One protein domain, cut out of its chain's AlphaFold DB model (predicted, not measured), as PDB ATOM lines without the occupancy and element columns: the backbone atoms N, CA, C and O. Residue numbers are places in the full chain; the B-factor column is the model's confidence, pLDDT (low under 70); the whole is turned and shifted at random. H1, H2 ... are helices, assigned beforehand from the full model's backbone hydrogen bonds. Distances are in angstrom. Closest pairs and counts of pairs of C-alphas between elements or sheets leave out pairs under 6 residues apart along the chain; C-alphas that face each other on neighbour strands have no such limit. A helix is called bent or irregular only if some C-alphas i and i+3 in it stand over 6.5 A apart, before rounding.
ATOM      1  N   ILE A 111     145.168  98.890 104.916       72.69
ATOM      2  CA  ILE A 111     144.143  99.336 103.968       72.69
ATOM      3  C   ILE A 111     143.922 100.826 104.233       72.69
ATOM      4  O   ILE A 111     143.624 101.218 105.355       72.69
ATOM      5  N   ILE A 112     144.113 101.655 103.209       78.88
ATOM      6  CA  ILE A 112     143.942 103.102 103.324       78.88
ATOM      7  C   ILE A 112     142.474 103.397 103.642       78.88
ATOM      8  O   ILE A 112     141.611 103.071 102.829       78.88
ATOM      9  N   ASP A 113     142.202 104.059 104.765       84.94
ATOM     10  CA  ASP A 113     140.857 104.528 105.110       84.94
ATOM     11  C   ASP A 113     140.375 105.600 104.121       84.94
ATOM     12  O   ASP A 113     141.167 106.369 103.558       84.94
ATOM     13  N   PHE A 114     139.060 105.716 103.933       85.62
ATOM     14  CA  PHE A 114     138.499 106.677 102.985       85.62
ATOM     15  C   PHE A 114     138.821 108.129 103.371       85.62
ATOM     16  O   PHE A 114     139.137 108.950 102.503       85.62
ATOM     17  N   ALA A 115     138.828 108.451 104.667       86.81
ATOM     18  CA  ALA A 115     139.247 109.763 105.163       86.81
ATOM     19  C   ALA A 115     140.694 110.109 104.755       86.81
ATOM     20  O   ALA A 115     140.999 111.237 104.349       86.81
ATOM     21  N   GLU A 116     141.586 109.122 104.816       86.44
ATOM     22  CA  GLU A 116     143.001 109.257 104.482       86.44
ATOM     23  C   GLU A 116     143.190 109.372 102.963       86.44
ATOM     24  O   GLU A 116     143.875 110.287 102.489       86.44
ATOM     25  N   PHE A 117     142.462 108.561 102.189       86.94
ATOM     26  CA  PHE A 117     142.373 108.671 100.734       86.94
ATOM     27  C   PHE A 117     141.905 110.063 100.294       86.94
ATOM     28  O   PHE A 117     142.577 110.721  99.498       86.94
ATOM     29  N   ARG A 118     140.795 110.561 100.852       86.62
ATOM     30  CA  ARG A 118     140.261 111.897 100.543       86.62
ATOM     31  C   ARG A 118     141.261 112.995 100.862       86.62
ATOM     32  O   ARG A 118     141.436 113.906 100.056       86.62
ATOM     33  N   ARG A 119     141.951 112.905 102.001       85.31
ATOM     34  CA  ARG A 119     143.001 113.861 102.373       85.31
ATOM     35  C   ARG A 119     144.167 113.826 101.380       85.31
ATOM     36  O   ARG A 119     144.646 114.885 100.969       85.31
ATOM     37  N   ARG A 120     144.614 112.632 100.969       84.69
ATOM     38  CA  ARG A 120     145.689 112.453  99.976       84.69
ATOM     39  C   ARG A 120     145.299 113.007  98.608       84.69
ATOM     40  O   ARG A 120     146.096 113.727  98.007       84.69
ATOM     41  N   VAL A 121     144.090 112.707  98.136       84.44
ATOM     42  CA  VAL A 121     143.570 113.214  96.860       84.44
ATOM     43  C   VAL A 121     143.391 114.726  96.922       84.44
ATOM     44  O   VAL A 121     143.886 115.416  96.041       84.44
ATOM     45  N   GLY A 122     142.805 115.262  97.994       82.81
ATOM     46  CA  GLY A 122     142.636 116.704  98.183       82.81
ATOM     47  C   GLY A 122     143.958 117.478  98.169       82.81
ATOM     48  O   GLY A 122     144.032 118.540  97.565       82.81
ATOM     49  N   LYS A 123     145.032 116.921  98.745       84.12
ATOM     50  CA  LYS A 123     146.375 117.531  98.696       84.12
ATOM     51  C   LYS A 123     146.973 117.559  97.283       84.12
ATOM     52  O   LYS A 123     147.775 118.439  96.985       84.12
ATOM     53  N   LYS A 124     146.639 116.577  96.441       82.50
ATOM     54  CA  LYS A 124     147.132 116.468  95.058       82.50
ATOM     55  C   LYS A 124     146.225 117.151  94.033       82.50
ATOM     56  O   LYS A 124     146.673 117.391  92.919       82.50
ATOM     57  N   CYS A 125     144.979 117.436  94.398       80.06
ATOM     58  CA  CYS A 125     143.971 118.015  93.525       80.06
ATOM     59  C   CYS A 125     144.263 119.504  93.301       80.06
ATOM     60  O   CYS A 125     144.153 120.315  94.223       80.06
ATOM     61  N   GLY A 126     144.658 119.866  92.078       81.75
ATOM     62  CA  GLY A 126     144.802 121.266  91.687       81.75
ATOM     63  C   GLY A 126     143.447 121.981  91.591       81.75
ATOM     64  O   GLY A 126     142.384 121.366  91.623       81.75
ATOM     65  N   ILE A 127     143.473 123.305  91.422       79.31
ATOM     66  CA  ILE A 127     142.259 124.136  91.276       79.31
ATOM     67  C   ILE A 127     141.432 123.727  90.040       79.31
ATOM     68  O   ILE A 127     140.206 123.804  90.046       79.31
ATOM     69  N   THR A 128     142.095 123.279  88.975       80.75
ATOM     70  CA  THR A 128     141.447 122.788  87.750       80.75
ATOM     71  C   THR A 128     140.782 121.434  87.950       80.75
ATOM     72  O   THR A 128     139.689 121.203  87.442       80.75
ATOM     73  N   ASP A 129     141.418 120.560  88.724       80.62
ATOM     74  CA  ASP A 129     140.957 119.190  88.943       80.62
ATOM     75  C   ASP A 129     139.777 119.175  89.915       80.62
ATOM     76  O   ASP A 129     138.804 118.451  89.714       80.62
ATOM     77  N   SER A 130     139.815 120.040  90.934       81.69
ATOM     78  CA  SER A 130     138.712 120.208  91.880       81.69
ATOM     79  C   SER A 130     137.463 120.742  91.185       81.69
ATOM     80  O   SER A 130     136.363 120.262  91.454       81.69
ATOM     81  N   ARG A 131     137.627 121.651  90.214       87.06
ATOM     82  CA  ARG A 131     136.529 122.147  89.373       87.06
ATOM     83  C   ARG A 131     135.863 121.040  88.561       87.06
ATOM     84  O   ARG A 131     134.641 121.025  88.463       87.06
ATOM     85  N   ALA A 132     136.634 120.083  88.047       87.38
ATOM     86  CA  ALA A 132     136.087 118.973  87.273       87.38
ATOM     87  C   ALA A 132     135.101 118.106  88.080       87.38
ATOM     88  O   ALA A 132     134.152 117.579  87.500       87.38
ATOM     89  N   PHE A 133     135.272 117.986  89.404       85.25
ATOM     90  CA  PHE A 133     134.307 117.280  90.256       85.25
ATOM     91  C   PHE A 133     132.961 118.010  90.341       85.25
ATOM     92  O   PHE A 133     131.916 117.368  90.248       85.25
ATOM     93  N   TYR A 134     132.971 119.338  90.460       88.19
ATOM     94  CA  TYR A 134     131.741 120.136  90.487       88.19
ATOM     95  C   TYR A 134     131.065 120.186  89.113       88.19
ATOM     96  O   TYR A 134     129.862 119.970  89.008       88.19
ATOM     97  N   ASP A 135     131.843 120.327  88.037       90.12
ATOM     98  CA  ASP A 135     131.315 120.246  86.670       90.12
ATOM     99  C   ASP A 135     130.698 118.859  86.383       90.12
ATOM    100  O   ASP A 135     129.753 118.723  85.599       90.12
ATOM    101  N   PHE A 136     131.230 117.799  87.003       88.00
ATOM    102  CA  PHE A 136     130.667 116.453  86.922       88.00
ATOM    103  C   PHE A 136     129.362 116.324  87.716       88.00
ATOM    104  O   PHE A 136     128.408 115.713  87.219       88.00
ATOM    105  N   GLN A 137     129.294 116.936  88.900       90.06
ATOM    106  CA  GLN A 137     128.077 117.036  89.702       90.06
ATOM    107  C   GLN A 137     126.956 117.739  88.934       90.06
ATOM    108  O   GLN A 137     125.854 117.201  88.855       90.06
ATOM    109  N   ASP A 138     127.243 118.858  88.268       90.12
ATOM    110  CA  ASP A 138     126.253 119.594  87.472       90.12
ATOM    111  C   ASP A 138     125.663 118.742  86.337       90.12
ATOM    112  O   ASP A 138     124.475 118.826  86.023       90.12
ATOM    113  N   ARG A 139     126.471 117.857  85.738       90.69
ATOM    114  CA  ARG A 139     126.040 116.980  84.633       90.69
ATOM    115  C   ARG A 139     125.301 115.727  85.089       90.69
ATOM    116  O   ARG A 139     124.497 115.181  84.334       90.69
ATOM    117  N   ARG A 140     125.630 115.196  86.268       85.00
ATOM    118  CA  ARG A 140     125.130 113.899  86.770       85.00
ATOM    119  C   ARG A 140     124.168 114.037  87.948       85.00
ATOM    120  O   ARG A 140     123.619 113.032  88.405       85.00
ATOM    121  N   GLY A 141     123.948 115.258  88.425       86.44
ATOM    122  CA  GLY A 141     123.179 115.560  89.619       86.44
ATOM    123  C   GLY A 141     123.796 114.907  90.852       86.44
ATOM    124  O   GLY A 141     125.012 114.813  91.002       86.44
ATOM    125  N   ARG A 142     122.939 114.379  91.727       80.69
ATOM    126  CA  ARG A 142     123.341 113.799  93.015       80.69
ATOM    127  C   ARG A 142     124.363 112.661  92.904       80.69
ATOM    128  O   ARG A 142     125.210 112.534  93.771       80.69
ATOM    129  N   ALA A 143     124.317 111.850  91.848       80.62
ATOM    130  CA  ALA A 143     125.287 110.766  91.651       80.62
ATOM    131  C   ALA A 143     126.688 111.268  91.255       80.62
ATOM    132  O   ALA A 143     127.647 110.504  91.309       80.62
ATOM    133  N   GLY A 144     126.793 112.529  90.829       84.06
ATOM    134  CA  GLY A 144     128.056 113.195  90.544       84.06
ATOM    135  C   GLY A 144     128.614 113.983  91.719       84.06
ATOM    136  O   GLY A 144     129.590 114.694  91.512       84.06
ATOM    137  N   ASP A 145     128.017 113.886  92.915       87.94
ATOM    138  CA  ASP A 145     128.579 114.531  94.101       87.94
ATOM    139  C   ASP A 145     130.052 114.115  94.270       87.94
ATOM    140  O   ASP A 145     130.346 112.909  94.235       87.94
ATOM    141  N   PRO A 146     130.978 115.074  94.452       88.44
ATOM    142  CA  PRO A 146     132.401 114.789  94.594       88.44
ATOM    143  C   PRO A 146     132.696 113.695  95.626       88.44
ATOM    144  O   PRO A 146     133.617 112.902  95.439       88.44
ATOM    145  N   LEU A 147     131.904 113.612  96.697       88.25
ATOM    146  CA  LEU A 147     132.107 112.660  97.780       88.25
ATOM    147  C   LEU A 147     131.775 111.221  97.356       88.25
ATOM    148  O   LEU A 147     132.562 110.316  97.630       88.25
ATOM    149  N   TYR A 148     130.691 111.011  96.601       87.69
ATOM    150  CA  TYR A 148     130.375 109.694  96.031       87.69
ATOM    151  C   TYR A 148     131.378 109.270  94.963       87.69
ATOM    152  O   TYR A 148     131.746 108.095  94.886       87.69
ATOM    153  N   VAL A 149     131.832 110.217  94.139       88.12
ATOM    154  CA  VAL A 149     132.846 109.948  93.114       88.12
ATOM    155  C   VAL A 149     134.153 109.524  93.775       88.12
ATOM    156  O   VAL A 149     134.740 108.518  93.381       88.12
ATOM    157  N   LEU A 150     134.580 110.237  94.821       89.56
ATOM    158  CA  LEU A 150     135.768 109.882  95.592       89.56
ATOM    159  C   LEU A 150     135.633 108.509  96.251       89.56
ATOM    160  O   LEU A 150     136.606 107.760  96.238       89.56
ATOM    161  N   LEU A 151     134.458 108.154  96.777       88.31
ATOM    162  CA  LEU A 151     134.226 106.828  97.354       88.31
ATOM    163  C   LEU A 151     134.358 105.726  96.296       88.31
ATOM    164  O   LEU A 151     135.044 104.733  96.518       88.31
ATOM    165  N   CYS A 152     133.778 105.921  95.109       86.31
ATOM    166  CA  CYS A 152     133.929 104.971  94.005       86.31
ATOM    167  C   CYS A 152     135.398 104.829  93.573       86.31
ATOM    168  O   CYS A 152     135.871 103.718  93.335       86.31
ATOM    169  N   CYS A 153     136.139 105.941  93.506       87.00
ATOM    170  CA  CYS A 153     137.572 105.933  93.210       87.00
ATOM    171  C   CYS A 153     138.387 105.209  94.290       87.00
ATOM    172  O   CYS A 153     139.335 104.501  93.961       87.00
ATOM    173  N   TRP A 154     138.019 105.363  95.562       87.88
ATOM    174  CA  TRP A 154     138.650 104.663  96.677       87.88
ATOM    175  C   TRP A 154     138.438 103.148  96.589       87.88
ATOM    176  O   TRP A 154     139.413 102.397  96.613       87.88
ATOM    177  N   LEU A 155     137.196 102.701  96.374       85.31
ATOM    178  CA  LEU A 155     136.870 101.282  96.193       85.31
ATOM    179  C   LEU A 155     137.603 100.673  94.992       85.31
ATOM    180  O   LEU A 155     138.075  99.543  95.070       85.31
ATOM    181  N   ALA A 156     137.755 101.420  93.896       83.00
ATOM    182  CA  ALA A 156     138.516 100.965  92.734       83.00
ATOM    183  C   ALA A 156     140.029 100.882  93.004       83.00
ATOM    184  O   ALA A 156     140.698 100.001  92.468       83.00
ATOM    185  N   ALA A 157     140.572 101.794  93.813       80.88
ATOM    186  CA  ALA A 157     141.998 101.845  94.121       80.88
ATOM    187  C   ALA A 157     142.427 100.791  95.154       80.88
ATOM    188  O   ALA A 157     143.524 100.249  95.040       80.88
ATOM    189  N   VAL A 158     141.585 100.524  96.157       77.62
ATOM    190  CA  VAL A 158     141.927  99.688  97.321       77.62
ATOM    191  C   VAL A 158     141.190  98.349  97.309       77.62
ATOM    192  O   VAL A 158     141.758  97.327  97.682       77.62
ATOM    193  N   GLY A 159     139.945  98.323  96.834       72.25
ATOM    194  CA  GLY A 159     139.110  97.121  96.792       72.25
ATOM    195  C   GLY A 159     139.419  96.169  95.634       72.25
ATOM    196  O   GLY A 159     138.811  95.101  95.550       72.25
ATOM    197  N   ALA A 160     140.349  96.518  94.738       74.19
ATOM    198  CA  ALA A 160     140.715  95.689  93.593       74.19
ATOM    199  C   ALA A 160     141.272  94.326  94.048       74.19
ATOM    200  O   ALA A 160     142.386  94.229  94.553       74.19
ATOM    201  N   GLY A 161     140.484  93.265  93.853       68.06
ATOM    202  CA  GLY A 161     140.841  91.896  94.245       68.06
ATOM    203  C   GLY A 161     140.500  91.519  95.692       68.06
ATOM    204  O   GLY A 161     140.636  90.348  96.031       68.06
ATOM    205  N   LEU A 162     140.025  92.464  96.515       71.06
ATOM    206  CA  LEU A 162     139.539  92.213  97.884       71.06
ATOM    207  C   LEU A 162     138.009  92.225  97.980       71.06
ATOM    208  O   LEU A 162     137.444  91.513  98.802       71.06
ATOM    209  N   LEU A 163     137.339  93.015  97.139       79.94
ATOM    210  CA  LEU A 163     135.881  93.107  97.092       79.94
ATOM    211  C   LEU A 163     135.334  92.421  95.844       79.94
ATOM    212  O   LEU A 163     135.845  92.610  94.733       79.94
ATOM    213  N   LYS A 164     134.248  91.664  96.009       81.81
ATOM    214  CA  LYS A 164     133.532  91.099  94.865       81.81
ATOM    215  C   LYS A 164     132.681  92.175  94.189       81.81
ATOM    216  O   LYS A 164     132.181  93.098  94.832       81.81
ATOM    217  N   SER A 165     132.507  92.075  92.872       78.44
ATOM    218  CA  SER A 165     131.825  93.122  92.092       78.44
ATOM    219  C   SER A 165     130.364  93.315  92.509       78.44
ATOM    220  O   SER A 165     129.855  94.432  92.495       78.44
ATOM    221  N   GLU A 166     129.686  92.247  92.910       82.00
ATOM    222  CA  GLU A 166     128.313  92.250  93.404       82.00
ATOM    223  C   GLU A 166     128.167  92.972  94.745       82.00
ATOM    224  O   GLU A 166     127.216  93.733  94.911       82.00
ATOM    225  N   GLU A 167     129.124  92.809  95.661       81.81
ATOM    226  CA  GLU A 167     129.122  93.468  96.972       81.81
ATOM    227  C   GLU A 167     129.319  94.982  96.795       81.81
ATOM    228  O   GLU A 167     128.585  95.783  97.382       81.81
ATOM    229  N   ILE A 168     130.222  95.376  95.887       83.19
ATOM    230  CA  ILE A 168     130.435  96.777  95.491       83.19
ATOM    231  C   ILE A 168     129.166  97.359  94.867       83.19
ATOM    232  O   ILE A 168     128.694  98.415  95.285       83.19
ATOM    233  N   LEU A 169     128.587  96.684  93.871       83.69
ATOM    234  CA  LEU A 169     127.391  97.173  93.182       83.69
ATOM    235  C   LEU A 169     126.196  97.290  94.129       83.69
ATOM    236  O   LEU A 169     125.430  98.248  94.022       83.69
ATOM    237  N   GLN A 170     126.042  96.352  95.066       84.19
ATOM    238  CA  GLN A 170     124.967  96.384  96.047       84.19
ATOM    239  C   GLN A 170     125.152  97.527  97.054       84.19
ATOM    240  O   GLN A 170     124.197  98.265  97.293       84.19
ATOM    241  N   GLY A 171     126.358  97.716  97.601       81.12
ATOM    242  CA  GLY A 171     126.635  98.821  98.524       81.12
ATOM    243  C   GLY A 171     126.528 100.189  97.853       81.12
ATOM    244  O   GLY A 171     125.845 101.073  98.358       81.12
ATOM    245  N   VAL A 172     127.048 100.345  96.631       81.69
ATOM    246  CA  VAL A 172     126.886 101.584  95.848       81.69
ATOM    247  C   VAL A 172     125.413 101.841  95.499       81.69
ATOM    248  O   VAL A 172     124.962 102.988  95.519       81.69
ATOM    249  N   ALA A 173     124.624 100.802  95.205       81.94
ATOM    250  CA  ALA A 173     123.189 100.951  94.962       81.94
ATOM    251  C   ALA A 173     122.429 101.413  96.215       81.94
ATOM    252  O   ALA A 173     121.575 102.295  96.104       81.94
ATOM    253  N   ARG A 174     122.756 100.869  97.397       79.50
ATOM    254  CA  ARG A 174     122.179 101.313  98.676       79.50
ATOM    255  C   ARG A 174     122.588 102.738  99.003       79.50
ATOM    256  O   ARG A 174     121.719 103.544  99.316       79.50
ATOM    257  N   LEU A 175     123.858 103.074  98.812       80.62
ATOM    258  CA  LEU A 175     124.389 104.402  99.085       80.62
ATOM    259  C   LEU A 175     123.681 105.504  98.290       80.62
ATOM    260  O   LEU A 175     123.355 106.567  98.823       80.62
ATOM    261  N   ARG A 176     123.366 105.228  97.019       71.44
ATOM    262  CA  ARG A 176     122.580 106.137  96.169       71.44
ATOM    263  C   ARG A 176     121.181 106.420  96.725       71.44
ATOM    264  O   ARG A 176     120.602 107.454  96.394       71.44
ATOM    265  N   ILE A 177     120.639 105.513  97.532       73.44
ATOM    266  CA  ILE A 177     119.295 105.593  98.107       73.44
ATOM    267  C   ILE A 177     119.358 106.197  99.518       73.44
ATOM    268  O   ILE A 177     118.693 107.203  99.757       73.44
ATOM    269  N   SER A 178     120.176 105.639 100.417       70.75
ATOM    270  CA  SER A 178     120.232 106.001 101.843       70.75
ATOM    271  C   SER A 178     121.056 107.251 102.155       70.75
ATOM    272  O   SER A 178     120.768 107.912 103.145       70.75
ATOM    273  N   ASN A 179     122.028 107.617 101.309       75.81
ATOM    274  CA  ASN A 179     123.027 108.661 101.595       75.81
ATOM    275  C   ASN A 179     123.926 108.407 102.818       75.81
ATOM    276  O   ASN A 179     124.563 109.342 103.290       75.81
ATOM    277  N   ASP A 180     123.952 107.193 103.352       83.69
ATOM    278  CA  ASP A 180     124.708 106.897 104.568       83.69
ATOM    279  C   ASP A 180     126.117 106.429 104.187       83.69
ATOM    280  O   ASP A 180     126.359 105.243 103.949       83.69
ATOM    281  N   ILE A 181     127.002 107.401 103.960       83.88
ATOM    282  CA  ILE A 181     128.346 107.169 103.414       83.88
ATOM    283  C   ILE A 181     129.250 106.570 104.476       83.88
ATOM    284  O   ILE A 181     130.033 105.678 104.169       83.88
ATOM    285  N   GLU A 182     129.090 107.027 105.709       85.62
ATOM    286  CA  GLU A 182     129.788 106.541 106.886       85.62
ATOM    287  C   GLU A 182     129.502 105.051 107.101       85.62
ATOM    288  O   GLU A 182     130.430 104.254 107.232       85.62
ATOM    289  N   PHE A 183     128.229 104.647 107.026       87.00
ATOM    290  CA  PHE A 183     127.857 103.241 107.161       87.00
ATOM    291  C   PHE A 183     128.459 102.355 106.060       87.00
ATOM    292  O   PHE A 183     128.989 101.278 106.339       87.00
ATOM    293  N   GLU A 184     128.374 102.772 104.793       86.06
ATOM    294  CA  GLU A 184     128.916 101.959 103.698       86.06
ATOM    295  C   GLU A 184     130.452 101.946 103.700       86.06
ATOM    296  O   GLU A 184     131.035 100.920 103.362       86.06
ATOM    297  N   GLU A 185     131.114 103.029 104.119       87.31
ATOM    298  CA  GLU A 185     132.564 103.053 104.350       87.31
ATOM    299  C   GLU A 185     132.973 101.965 105.348       87.31
ATOM    300  O   GLU A 185     133.823 101.132 105.018       87.31
ATOM    301  N   GLU A 186     132.344 101.929 106.526       87.44
ATOM    302  CA  GLU A 186     132.625 100.923 107.556       87.44
ATOM    303  C   GLU A 186     132.360  99.505 107.045       87.44
ATOM    304  O   GLU A 186     133.183  98.605 107.235       87.44
ATOM    305  N   ASN A 187     131.245  99.311 106.338       88.25
ATOM    306  CA  ASN A 187     130.890  98.024 105.755       88.25
ATOM    307  C   ASN A 187     131.929  97.560 104.717       88.25
ATOM    308  O   ASN A 187     132.397  96.423 104.776       88.25
ATOM    309  N   PHE A 188     132.340  98.425 103.785       88.19
ATOM    310  CA  PHE A 188     133.358  98.075 102.794       88.19
ATOM    311  C   PHE A 188     134.721  97.815 103.438       88.19
ATOM    312  O   PHE A 188     135.411  96.876 103.038       88.19
ATOM    313  N   LEU A 189     135.105  98.599 104.446       87.12
ATOM    314  CA  LEU A 189     136.358  98.407 105.172       87.12
ATOM    315  C   LEU A 189     136.380  97.070 105.925       87.12
ATOM    316  O   LEU A 189     137.398  96.376 105.908       87.12
ATOM    317  N   ALA A 190     135.261  96.695 106.550       88.25
ATOM    318  CA  ALA A 190     135.115  95.421 107.246       88.25
ATOM    319  C   ALA A 190     135.305  94.239 106.286       88.25
ATOM    320  O   ALA A 190     136.137  93.372 106.547       88.25
ATOM    321  N   ILE A 191     134.619  94.262 105.137       86.44
ATOM    322  CA  ILE A 191     134.720  93.200 104.125       86.44
ATOM    323  C   ILE A 191     136.143  93.133 103.541       86.44
ATOM    324  O   ILE A 191     136.704  92.049 103.398       86.44
ATOM    325  N   MET A 192     136.773  94.279 103.244       83.56
ATOM    326  CA  MET A 192     138.155  94.306 102.740       83.56
ATOM    327  C   MET A 192     139.161  93.748 103.752       83.56
ATOM    328  O   MET A 192     140.103  93.053 103.363       83.56
ATOM    329  N   ARG A 193     138.978  94.043 105.045       84.69
ATOM    330  CA  ARG A 193     139.835  93.532 106.121       84.69
ATOM    331  C   ARG A 193     139.680  92.025 106.283       84.69
ATOM    332  O   ARG A 193     140.688  91.328 106.322       84.69
ATOM    333  N   GLU A 194     138.445  91.533 106.307       86.88
ATOM    334  CA  GLU A 194     138.154  90.100 106.371       86.88
ATOM    335  C   GLU A 194     138.785  89.360 105.182       86.88
ATOM    336  O   GLU A 194     139.519  88.390 105.368       86.88
ATOM    337  N   ALA A 195     138.592  89.865 103.958       83.50
ATOM    338  CA  ALA A 195     139.193  89.285 102.762       83.50
ATOM    339  C   ALA A 195     140.730  89.266 102.837       83.50
ATOM    340  O   ALA A 195     141.354  88.249 102.532       83.50
ATOM    341  N   LYS A 196     141.352  90.364 103.289       81.19
ATOM    342  CA  LYS A 196     142.806  90.443 103.494       81.19
ATOM    343  C   LYS A 196     143.285  89.384 104.490       81.19
ATOM    344  O   LYS A 196     144.262  88.693 104.204       81.19
ATOM    345  N   GLU A 197     142.618  89.254 105.633       83.38
ATOM    346  CA  GLU A 197     142.978  88.296 106.682       83.38
ATOM    347  C   GLU A 197     142.853  86.849 106.200       83.38
ATOM    348  O   GLU A 197     143.781  86.065 106.401       83.38
ATOM    349  N   LEU A 198     141.765  86.514 105.499       83.88
ATOM    350  CA  LEU A 198     141.552  85.184 104.928       83.88
ATOM    351  C   LEU A 198     142.657  84.814 103.937       83.88
ATOM    352  O   LEU A 198     143.252  83.740 104.048       83.88
ATOM    353  N   ILE A 199     142.989  85.717 103.010       79.06
ATOM    354  CA  ILE A 199     144.045  85.442 102.035       79.06
ATOM    355  C   ILE A 199     145.407  85.360 102.747       79.06
ATOM    356  O   ILE A 199     146.185  84.445 102.487       79.06
ATOM    357  N   GLN A 200     145.707  86.239 103.710       76.81
ATOM    358  CA  GLN A 200     146.950  86.146 104.489       76.81
ATOM    359  C   GLN A 200     147.051  84.838 105.291       76.81
ATOM    360  O   GLN A 200     148.140  84.261 105.392       76.81
ATOM    361  N   GLN A 201     145.942  84.350 105.848       80.12
ATOM    362  CA  GLN A 201     145.880  83.082 106.567       80.12
ATOM    363  C   GLN A 201     146.124  81.893 105.633       80.12
ATOM    364  O   GLN A 201     146.897  80.995 105.977       80.12
ATOM    365  N   GLU A 202     145.525  81.900 104.443       79.56
ATOM    366  CA  GLU A 202     145.729  80.863 103.430       79.56
ATOM    367  C   GLU A 202     147.191  80.818 102.966       79.56
ATOM    368  O   GLU A 202     147.812  79.753 102.956       79.56
ATOM    369  N   PHE A 203     147.791  81.979 102.695       73.69
ATOM    370  CA  PHE A 203     149.207  82.085 102.335       73.69
ATOM    371  C   PHE A 203     150.130  81.588 103.442       73.69
ATOM    372  O   PHE A 203     151.111  80.887 103.176       73.69
ATOM    373  N   ARG A 204     149.816  81.928 104.694       72.75
ATOM    374  CA  ARG A 204     150.556  81.435 105.855       72.75
ATOM    375  C   ARG A 204     150.485  79.909 105.917       72.75
ATOM    376  O   ARG A 204     151.528  79.271 106.019       72.75
ATOM    377  N   SER A 205     149.292  79.333 105.789       74.06
ATOM    378  CA  SER A 205     149.077  77.879 105.777       74.06
ATOM    379  C   SER A 205     149.848  77.185 104.647       74.06
ATOM    380  O   SER A 205     150.560  76.211 104.886       74.06
ATOM    381  N   PHE A 206     149.802  77.741 103.433       75.12
ATOM    382  CA  PHE A 206     150.541  77.219 102.282       75.12
ATOM    383  C   PHE A 206     152.060  77.235 102.508       75.12
ATOM    384  O   PHE A 206     152.739  76.244 102.238       75.12
ATOM    385  N   LYS A 207     152.600  78.330 103.062       68.25
ATOM    386  CA  LYS A 207     154.032  78.461 103.373       68.25
ATOM    387  C   LYS A 207     154.499  77.423 104.400       68.25
ATOM    388  O   LYS A 207     155.559  76.831 104.217       68.25
ATOM    389  N   PHE A 208     153.708  77.169 105.445       67.56
ATOM    390  CA  PHE A 208     154.015  76.128 106.435       67.56
ATOM    391  C   PHE A 208     153.896  74.709 105.858       67.56
ATOM    392  O   PHE A 208     154.721  73.853 106.171       67.56
ATOM    393  N   GLY A 209     152.920  74.460 104.979       62.62
ATOM    394  CA  GLY A 209     152.752  73.167 104.309       62.62
ATOM    395  C   GLY A 209     153.863  72.829 103.306       62.62
ATOM    396  O   GLY A 209     154.178  71.653 103.129       62.62
ATOM    397  N   ALA A 210     154.473  73.834 102.672       60.12
ATOM    398  CA  ALA A 210     155.634  73.645 101.800       60.12
ATOM    399  C   ALA A 210     156.904  73.293 102.595       60.12
ATOM    400  O   ALA A 210     157.624  72.378 102.211       60.12
ATOM    401  N   PHE A 211     157.125  73.942 103.744       56.53
ATOM    402  CA  PHE A 211     158.295  73.694 104.599       56.53
ATOM    403  C   PHE A 211     158.328  72.275 105.192       56.53
ATOM    404  O   PHE A 211     159.393  71.716 105.393       56.53
ATOM    405  N   GLN A 212     157.168  71.655 105.429       57.12
ATOM    406  CA  GLN A 212     157.084  70.272 105.925       57.12
ATOM    407  C   GLN A 212     157.377  69.200 104.853       57.12
ATOM    408  O   GLN A 212     157.453  68.021 105.186       57.12
ATOM    409  N   LYS A 213     157.511  69.571 103.571       56.72
ATOM    410  CA  LYS A 213     157.780  68.633 102.462       56.72
ATOM    411  C   LYS A 213     159.247  68.570 102.023       56.72
ATOM    412  O   LYS A 213     159.549  67.753 101.161       56.72
TER     413      LYS A 213
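Overview. This is residues 111 to 213 of the 216 residues of an uncharacterized protein of Nelumbo nucifera (UniProt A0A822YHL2). One long helix, H5, runs out of a small head of helices, and its far end, residues 200 to 211, sticks out with the last two residues as a free arm. In the head, H4 folds back along the first part of H5 as a hairpin, H3 runs beside H4, and H1 and the kinked H2 pack on H3, H1 at residues 150 to 154 and H2 at residues 146 to 149. The printed part has 103 residues with five named helices, H1 to H5 in chain order, and no named strand: all helix. The whole is loose, with a radius of gyration of the C-alphas of 17.3 A, and spans 61 by 30 by 18 A.

Arrangement. Start at H5, residues 181 to 211; with residues 181 to 188 alone it touches H4, residues 165 to 178, the closest C-alphas being Gly 171 and Glu 184, 6.5 A apart. This helical hairpin has a shallow tilt of 17 degrees, opposite ways. H3, residues 146 to 158, is near H5, and close but not clearly touching H4, the closest C-alphas being Leu 155 and Ile 168, 7.9 A apart. H1, residues 114 to 124, touches H3 at Phe 114 and Trp 154, C-alphas 6.6 A apart, about perpendicular at 76 degrees. H2, residues 127 to 144, touches H3 at Phe 133 and Pro 146, C-alphas 5.4 A apart; it is apart from H5. Every O i to N i+4 pair is within hydrogen-bond range in H1, H3 and H5, against 9 of 14 in H2 and 9 of 10 in H4.

Along the chain. Find C-alpha 181 at (128.346, 107.169, 103.414); from there H5 runs 44.9 A to C-alpha 211 at (158.295, 73.694, 104.599). H4 measures 19.9 A, H3 18.1 A and H1 15.3 A, beginning at C-alpha 114 at (138.499, 106.677, 102.985). H2 measures 17.9 A, has a kink of 82 degrees near residue 138 and is irregular: C-alphas 139 and 142 are 9.4 A apart.

Size, cuts and confidence. The C-alphas of Asp 138 and Lys 213, the two farthest apart, are 61.8 A apart. The printed part has no cut; the link from H3 to H4 is short and the other links are tight. Look for low confidence, pLDDT under 70, at residue 161 and residues 207 to 213.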